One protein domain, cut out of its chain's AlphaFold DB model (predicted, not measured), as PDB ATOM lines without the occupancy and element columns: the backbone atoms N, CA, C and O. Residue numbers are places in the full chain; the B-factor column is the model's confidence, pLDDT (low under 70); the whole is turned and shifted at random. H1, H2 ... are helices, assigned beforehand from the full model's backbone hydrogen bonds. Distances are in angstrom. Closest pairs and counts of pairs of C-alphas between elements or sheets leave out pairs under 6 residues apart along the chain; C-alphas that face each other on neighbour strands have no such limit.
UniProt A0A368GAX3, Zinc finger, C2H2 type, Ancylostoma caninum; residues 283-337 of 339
ATOM      1  N   THR A 283     125.044  99.147 103.836       91.50
ATOM      2  CA  THR A 283     125.780  97.942 104.249       91.50
ATOM      3  C   THR A 283     125.789  96.905 103.125       91.50
ATOM      4  O   THR A 283     124.935  96.946 102.245       91.50
ATOM      5  N   ARG A 284     126.737  95.961 103.115       88.69
ATOM      6  CA  ARG A 284     126.795  94.901 102.088       88.69
ATOM      7  C   ARG A 284     126.210  93.581 102.597       88.69
ATOM      8  O   ARG A 284     125.615  92.819 101.842       88.69
ATOM      9  N   GLU A 285     126.287  93.331 103.900       87.62
ATOM     10  CA  GLU A 285     125.738  92.145 104.544       87.62
ATOM     11  C   GLU A 285     124.291  92.394 104.992       87.62
ATOM     12  O   GLU A 285     124.034  93.106 105.966       87.62
ATOM     13  N   ALA A 286     123.333  91.713 104.355       85.06
ATOM     14  CA  ALA A 286     121.896  91.836 104.642       85.06
ATOM     15  C   ALA A 286     121.511  91.653 106.124       85.06
ATOM     16  O   ALA A 286     120.467  92.123 106.561       85.06
ATOM     17  N   ARG A 287     122.357  91.024 106.951       85.62
ATOM     18  CA  ARG A 287     122.103  90.946 108.393       85.62
ATOM     19  C   ARG A 287     122.163  92.316 109.080       85.62
ATOM     20  O   ARG A 287     121.380  92.546 110.000       85.62
ATOM     21  N   TYR A 288     123.069  93.209 108.683       88.62
ATOM     22  CA  TYR A 288     123.265  94.475 109.395       88.62
ATOM     23  C   TYR A 288     122.102  95.450 109.213       88.62
ATOM     24  O   TYR A 288     121.806  96.172 110.164       88.62
ATOM     25  N   ILE A 289     121.384  95.430 108.080       90.88
ATOM     26  CA  ILE A 289     120.254  96.350 107.866       90.88
ATOM     27  C   ILE A 289     119.123  96.114 108.880       90.88
ATOM     28  O   ILE A 289     118.554  97.073 109.391       90.88
ATOM     29  N   HIS A 290     118.865  94.860 109.272       89.12
ATOM     30  CA  HIS A 290     117.874  94.540 110.306       89.12
ATOM     31  C   HIS A 290     118.287  95.072 111.686       89.12
ATOM     32  O   HIS A 290     117.476  95.679 112.380       89.12
ATOM     33  N   PHE A 291     119.557  94.911 112.074       88.62
ATOM     34  CA  PHE A 291     120.059  95.462 113.338       88.62
ATOM     35  C   PHE A 291     120.133  96.994 113.321       88.62
ATOM     36  O   PHE A 291     119.899  97.616 114.353       88.62
ATOM     37  N   HIS A 292     120.412  97.611 112.172       90.38
ATOM     38  CA  HIS A 292     120.321  99.058 112.006       90.38
ATOM     39  C   HIS A 292     118.876  99.549 112.193       90.38
ATOM     40  O   HIS A 292     118.637 100.410 113.038       90.38
ATOM     41  N   LYS A 293     117.910  98.957 111.474       90.56
ATOM     42  CA  LYS A 293     116.475  99.264 111.605       90.56
ATOM     43  C   LYS A 293     115.976  99.106 113.048       90.56
ATOM     44  O   LYS A 293     115.276  99.984 113.541       90.56
ATOM     45  N   TYR A 294     116.430  98.071 113.756       89.25
ATOM     46  CA  TYR A 294     116.140  97.872 115.177       89.25
ATOM     47  C   TYR A 294     116.720  98.973 116.079       89.25
ATOM     48  O   TYR A 294     115.985  99.602 116.835       89.25
ATOM     49  N   TYR A 295     118.024  99.256 115.986       88.31
ATOM     50  CA  TYR A 295     118.696 100.187 116.904       88.31
ATOM     51  C   TYR A 295     118.530 101.677 116.579       88.31
ATOM     52  O   TYR A 295     118.827 102.504 117.439       88.31
ATOM     53  N   ARG A 296     118.143 102.037 115.350       90.56
ATOM     54  CA  ARG A 296     118.041 103.441 114.909       90.56
ATOM     55  C   ARG A 296     116.633 103.876 114.526       90.56
ATOM     56  O   ARG A 296     116.383 105.072 114.526       90.56
ATOM     57  N   HIS A 297     115.732 102.929 114.264       89.69
ATOM     58  CA  HIS A 297     114.356 103.207 113.835       89.69
ATOM     59  C   HIS A 297     113.300 102.420 114.627       89.69
ATOM     60  O   HIS A 297     112.124 102.456 114.287       89.69
ATOM     61  N   GLY A 298     113.700 101.674 115.667       86.94
ATOM     62  CA  GLY A 298     112.793 100.925 116.548       86.94
ATOM     63  C   GLY A 298     112.097  99.710 115.918       86.94
ATOM     64  O   GLY A 298     111.335  99.028 116.600       86.94
ATOM     65  N   ILE A 299     112.352  99.403 114.642       87.56
ATOM     66  CA  ILE A 299     111.660  98.328 113.918       87.56
ATOM     67  C   ILE A 299     112.113  96.964 114.447       87.56
ATOM     68  O   ILE A 299     113.305  96.648 114.440       87.56
ATOM     69  N   ALA A 300     111.162  96.132 114.872       85.69
ATOM     70  CA  ALA A 300     111.434  94.799 115.400       85.69
ATOM     71  C   ALA A 300     112.278  93.936 114.438       85.69
ATOM     72  O   ALA A 300     112.100  93.960 113.218       85.69
ATOM     73  N   LEU A 301     113.192  93.136 114.998       85.00
ATOM     74  CA  LEU A 301     113.962  92.162 114.223       85.00
ATOM     75  C   LEU A 301     113.016  91.099 113.620       85.00
ATOM     76  O   LEU A 301     112.126  90.629 114.333       85.00
ATOM     77  N   PRO A 302     113.212  90.677 112.351       84.50
ATOM     78  CA  PRO A 302     112.415  89.618 111.733       84.50
ATOM     79  C   PRO A 302     112.396  88.330 112.562       84.50
ATOM     80  O   PRO A 302     113.409  87.958 113.150       84.50
ATOM     81  N   GLN A 303     111.275  87.602 112.540       78.75
ATOM     82  CA  GLN A 303     111.090  86.361 113.313       78.75
ATOM     83  C   GLN A 303     112.109  85.255 112.958       78.75
ATOM     84  O   GLN A 303     112.407  84.404 113.787       78.75
ATOM     85  N   SER A 304     112.702  85.294 111.758       79.44
ATOM     86  CA  SER A 304     113.799  84.410 111.331       79.44
ATOM     87  C   SER A 304     115.147  84.698 112.015       79.44
ATOM     88  O   SER A 304     116.097  83.921 111.887       79.44
ATOM     89  N   ILE A 305     115.262  85.809 112.747       77.62
ATOM     90  CA  ILE A 305     116.393  86.116 113.617       77.62
ATOM     91  C   ILE A 305     116.020  85.686 115.034       77.62
ATOM     92  O   ILE A 305     115.407  86.454 115.773       77.62
ATOM     93  N   ASP A 306     116.458  84.488 115.432       74.81
ATOM     94  CA  ASP A 306     116.420  84.094 116.842       74.81
ATOM     95  C   ASP A 306     117.089  85.176 117.709       74.81
ATOM     96  O   ASP A 306     118.253  85.546 117.500       74.81
ATOM     97  N   GLN A 307     116.312  85.690 118.661       71.31
ATOM     98  CA  GLN A 307     116.713  86.725 119.605       71.31
ATOM     99  C   GLN A 307     117.291  86.125 120.895       71.31
ATOM    100  O   GLN A 307     118.025  86.823 121.595       71.31
ATOM    101  N   GLY A 308     117.003  84.852 121.197       71.25
ATOM    102  CA  GLY A 308     117.487  84.131 122.373       71.25
ATOM    103  C   GLY A 308     119.004  83.974 122.349       71.25
ATOM    104  O   GLY A 308     119.689  84.575 123.174       71.25
ATOM    105  N   SER A 309     119.556  83.307 121.327       78.50
ATOM    106  CA  SER A 309     121.014  83.127 121.140       78.50
ATOM    107  C   SER A 309     121.803  84.417 120.844       78.50
ATOM    108  O   SER A 309     122.990  84.373 120.506       78.50
ATOM    109  N   ARG A 310     121.151  85.587 120.915       83.56
ATOM    110  CA  ARG A 310     121.722  86.891 120.543       83.56
ATOM    111  C   ARG A 310     121.577  87.966 121.614       83.56
ATOM    112  O   ARG A 310     122.286  88.967 121.519       83.56
ATOM    113  N   ARG A 311     120.710  87.799 122.612       85.81
ATOM    114  CA  ARG A 311     120.532  88.751 123.720       85.81
ATOM    115  C   ARG A 311     121.620  88.553 124.777       85.81
ATOM    116  O   ARG A 311     121.959  87.426 125.120       85.81
ATOM    117  N   CYS A 312     122.173  89.640 125.306       87.31
ATOM    118  CA  CYS A 312     123.058  89.576 126.464       87.31
ATOM    119  C   CYS A 312     122.244  89.315 127.743       87.31
ATOM    120  O   CYS A 312     121.250  90.005 127.957       87.31
ATOM    121  N   PRO A 313     122.652  88.375 128.617       86.88
ATOM    122  CA  PRO A 313     122.001  88.197 129.915       86.88
ATOM    123  C   PRO A 313     122.288  89.360 130.880       86.88
ATOM    124  O   PRO A 313     121.504  89.609 131.786       86.88
ATOM    125  N   HIS A 314     123.387  90.100 130.683       88.00
ATOM    126  CA  HIS A 314     123.815  91.184 131.577       88.00
ATOM    127  C   HIS A 314     123.294  92.574 131.175       88.00
ATOM    128  O   HIS A 314     123.383  93.510 131.965       88.00
ATOM    129  N   CYS A 315     122.777  92.760 129.954       88.12
ATOM    130  CA  CYS A 315     122.243  94.051 129.512       88.12
ATOM    131  C   CYS A 315     121.291  93.924 128.312       88.12
ATOM    132  O   CYS A 315     121.238  92.905 127.630       88.12
ATOM    133  N   ARG A 316     120.582  95.007 127.970       84.19
ATOM    134  CA  ARG A 316     119.599  95.048 126.866       84.19
ATOM    135  C   ARG A 316     120.206  94.952 125.443       84.19
ATOM    136  O   ARG A 316     119.516  95.250 124.473       84.19
ATOM    137  N   HIS A 317     121.473  94.552 125.281       85.88
ATOM    138  CA  HIS A 317     122.121  94.432 123.970       85.88
ATOM    139  C   HIS A 317     121.752  93.126 123.248       85.88
ATOM    140  O   HIS A 317     121.919  92.034 123.786       85.88
ATOM    141  N   VAL A 318     121.334  93.238 121.986       87.12
ATOM    142  CA  VAL A 318     121.157  92.124 121.040       87.12
ATOM    143  C   VAL A 318     122.262  92.157 119.974       87.12
ATOM    144  O   VAL A 318     122.430  93.135 119.236       87.12
ATOM    145  N   SER A 319     123.035  91.079 119.900       87.12
ATOM    146  CA  SER A 319     124.245  90.945 119.088       87.12
ATOM    147  C   SER A 319     123.976  90.406 117.682       87.12
ATOM    148  O   SER A 319     123.029  89.663 117.432       87.12
ATOM    149  N   LYS A 320     124.862  90.735 116.735       83.94
ATOM    150  CA  LYS A 320     124.689  90.389 115.312       83.94
ATOM    151  C   LYS A 320     124.976  88.908 115.004       83.94
ATOM    152  O   LYS A 320     124.523  88.376 113.988       83.94
ATOM    153  N   SER A 321     125.678  88.204 115.889       85.19
ATOM    154  CA  SER A 321     125.870  86.747 115.870       85.19
ATOM    155  C   SER A 321     126.169  86.232 117.287       85.19
ATOM    156  O   SER A 321     126.580  87.041 118.125       85.19
ATOM    157  N   PRO A 322     126.043  84.918 117.556       86.19
ATOM    158  CA  PRO A 322     126.465  84.327 118.830       86.19
ATOM    159  C   PRO A 322     127.951  84.569 119.150       86.19
ATOM    160  O   PRO A 322     128.289  84.943 120.265       86.19
ATOM    161  N   ALA A 323     128.846  84.500 118.156       88.00
ATOM    162  CA  ALA A 323     130.269  84.817 118.353       88.00
ATOM    163  C   ALA A 323     130.514  86.300 118.724       88.00
ATOM    164  O   ALA A 323     131.411  86.617 119.506       88.00
ATOM    165  N   MET A 324     129.699  87.233 118.205       87.12
ATOM    166  CA  MET A 324     129.731  88.625 118.677       87.12
ATOM    167  C   MET A 324     129.119  88.779 120.073       87.12
ATOM    168  O   MET A 324     129.600  89.617 120.834       87.12
ATOM    169  N   LEU A 325     128.102  87.980 120.417       89.94
ATOM    170  CA  LEU A 325     127.518  87.961 121.757       89.94
ATOM    171  C   LEU A 325     128.552  87.527 122.797       89.94
ATOM    172  O   LEU A 325     128.719  88.203 123.801       89.94
ATOM    173  N   GLU A 326     129.304  86.466 122.529       89.62
ATOM    174  CA  GLU A 326     130.370  85.978 123.406       89.62
ATOM    175  C   GLU A 326     131.499  87.012 123.592       89.62
ATOM    176  O   GLU A 326     131.972  87.239 124.709       89.62
ATOM    177  N   LYS A 327     131.916  87.706 122.517       90.25
ATOM    178  CA  LYS A 327     132.886  88.818 122.610       90.25
ATOM    179  C   LYS A 327     132.312  90.036 123.357       90.25
ATOM    180  O   LYS A 327     133.079  90.809 123.926       90.25
ATOM    181  N   HIS A 328     130.989  90.210 123.377       88.88
ATOM    182  CA  HIS A 328     130.305  91.240 124.162       88.88
ATOM    183  C   HIS A 328     130.163  90.846 125.644       88.88
ATOM    184  O   HIS A 328     130.490  91.654 126.506       88.88
ATOM    185  N   ILE A 329     129.750  89.611 125.956       89.44
ATOM    186  CA  ILE A 329     129.595  89.093 127.329       89.44
ATOM    187  C   ILE A 329     130.916  89.189 128.102       89.44
ATOM    188  O   ILE A 329     130.929  89.697 129.222       89.44
ATOM    189  N   ARG A 330     132.042  88.838 127.466       89.06
ATOM    190  CA  ARG A 330     133.384  88.985 128.058       89.06
ATOM    191  C   ARG A 330     133.729  90.408 128.519       89.06
ATOM    192  O   ARG A 330     134.541  90.558 129.423       89.06
ATOM    193  N   ARG A 331     133.105  91.457 127.965       86.19
ATOM    194  CA  ARG A 331     133.322  92.842 128.429       86.19
ATOM    195  C   ARG A 331     132.674  93.124 129.784       86.19
ATOM    196  O   ARG A 331     133.226  93.907 130.542       86.19
ATOM    197  N   HIS A 332     131.550  92.477 130.105       83.94
ATOM    198  CA  HIS A 332     130.923  92.591 131.430       83.94
ATOM    199  C   HIS A 332     131.748  91.870 132.499       83.94
ATOM    200  O   HIS A 332     131.880  92.366 133.610       83.94
ATOM    201  N   GLN A 333     132.362  90.738 132.139       74.88
ATOM    202  CA  GLN A 333     133.201  89.943 133.043       74.88
ATOM    203  C   GLN A 333     134.443  90.719 133.516       74.88
ATOM    204  O   GLN A 333     134.721  90.735 134.709       74.88
ATOM    205  N   VAL A 334     135.137  91.430 132.615       68.06
ATOM    206  CA  VAL A 334     136.342  92.222 132.955       68.06
ATOM    207  C   VAL A 334     136.047  93.360 133.945       68.06
ATOM    208  O   VAL A 334     136.887  93.675 134.781       68.06
ATOM    209  N   VAL A 335     134.850  93.955 133.899       58.84
ATOM    210  CA  VAL A 335     134.448  95.033 134.828       58.84
ATOM    211  C   VAL A 335     134.128  94.495 136.233       58.84
ATOM    212  O   VAL A 335     134.167  95.246 137.202       58.84
ATOM    213  N   GLY A 336     133.853  93.194 136.373       51.94
ATOM    214  CA  GLY A 336     133.510  92.561 137.651       51.94
ATOM    215  C   GLY A 336     134.694  92.196 138.556       51.94
ATOM    216  O   GLY A 336     134.461  91.770 139.682       51.94
ATOM    217  N   SER A 337     135.942  92.336 138.093       45.47
ATOM    218  CA  SER A 337     137.141  91.829 138.793       45.47
ATOM    219  C   SER A 337     137.943  92.881 139.578       45.47
ATOM    220  O   SER A 337     139.054  92.589 140.007       45.47
TER     221      SER A 337
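AT A GLANCE: This is residues 283 to 337 of the 339 residues of the protein "Zinc finger, C2H2 type" of Ancylostoma caninum (UniProt A0A368GAX3). Two helices, H1 and then H2, stand apart toward opposite ends of an elongated model, with the long looping link of residues 298 to 321 between them. H1 lies across the long axis at one end, while H2 reaches out along it to the other. The printed part has 55 residues, under half of them in the two named helices, with no named strand; the class is all helix. It is only just loose, close to compact, with a radius of gyration of the C-alphas of 12.2 A and spans of 36 by 21 by 19 A.

HOW THE PARTS SIT: H1, residues 286 to 297, and H2, residues 322 to 335, are apart, with no C-alpha of one within 8 A of the other. Within hydrogen-bond range are 6 of 8 O i to N i+4 pairs in H1 and 7 of 10 in H2.

IN THESE COORDINATES: H1 begins at C-alpha 286 (121.896, 91.836, 104.642) and is 16.5 A long. H2, 20.8 A long, ends at C-alpha 335 (134.448, 95.033, 134.828).

THE WHOLE: The farthest C-alphas, of Arg 284 and Ser 337, are 38.3 A apart. The printed part has no cut. The link from H1 to H2 is long, with 24 residues. Residues 334 to 337 have pLDDT under 70.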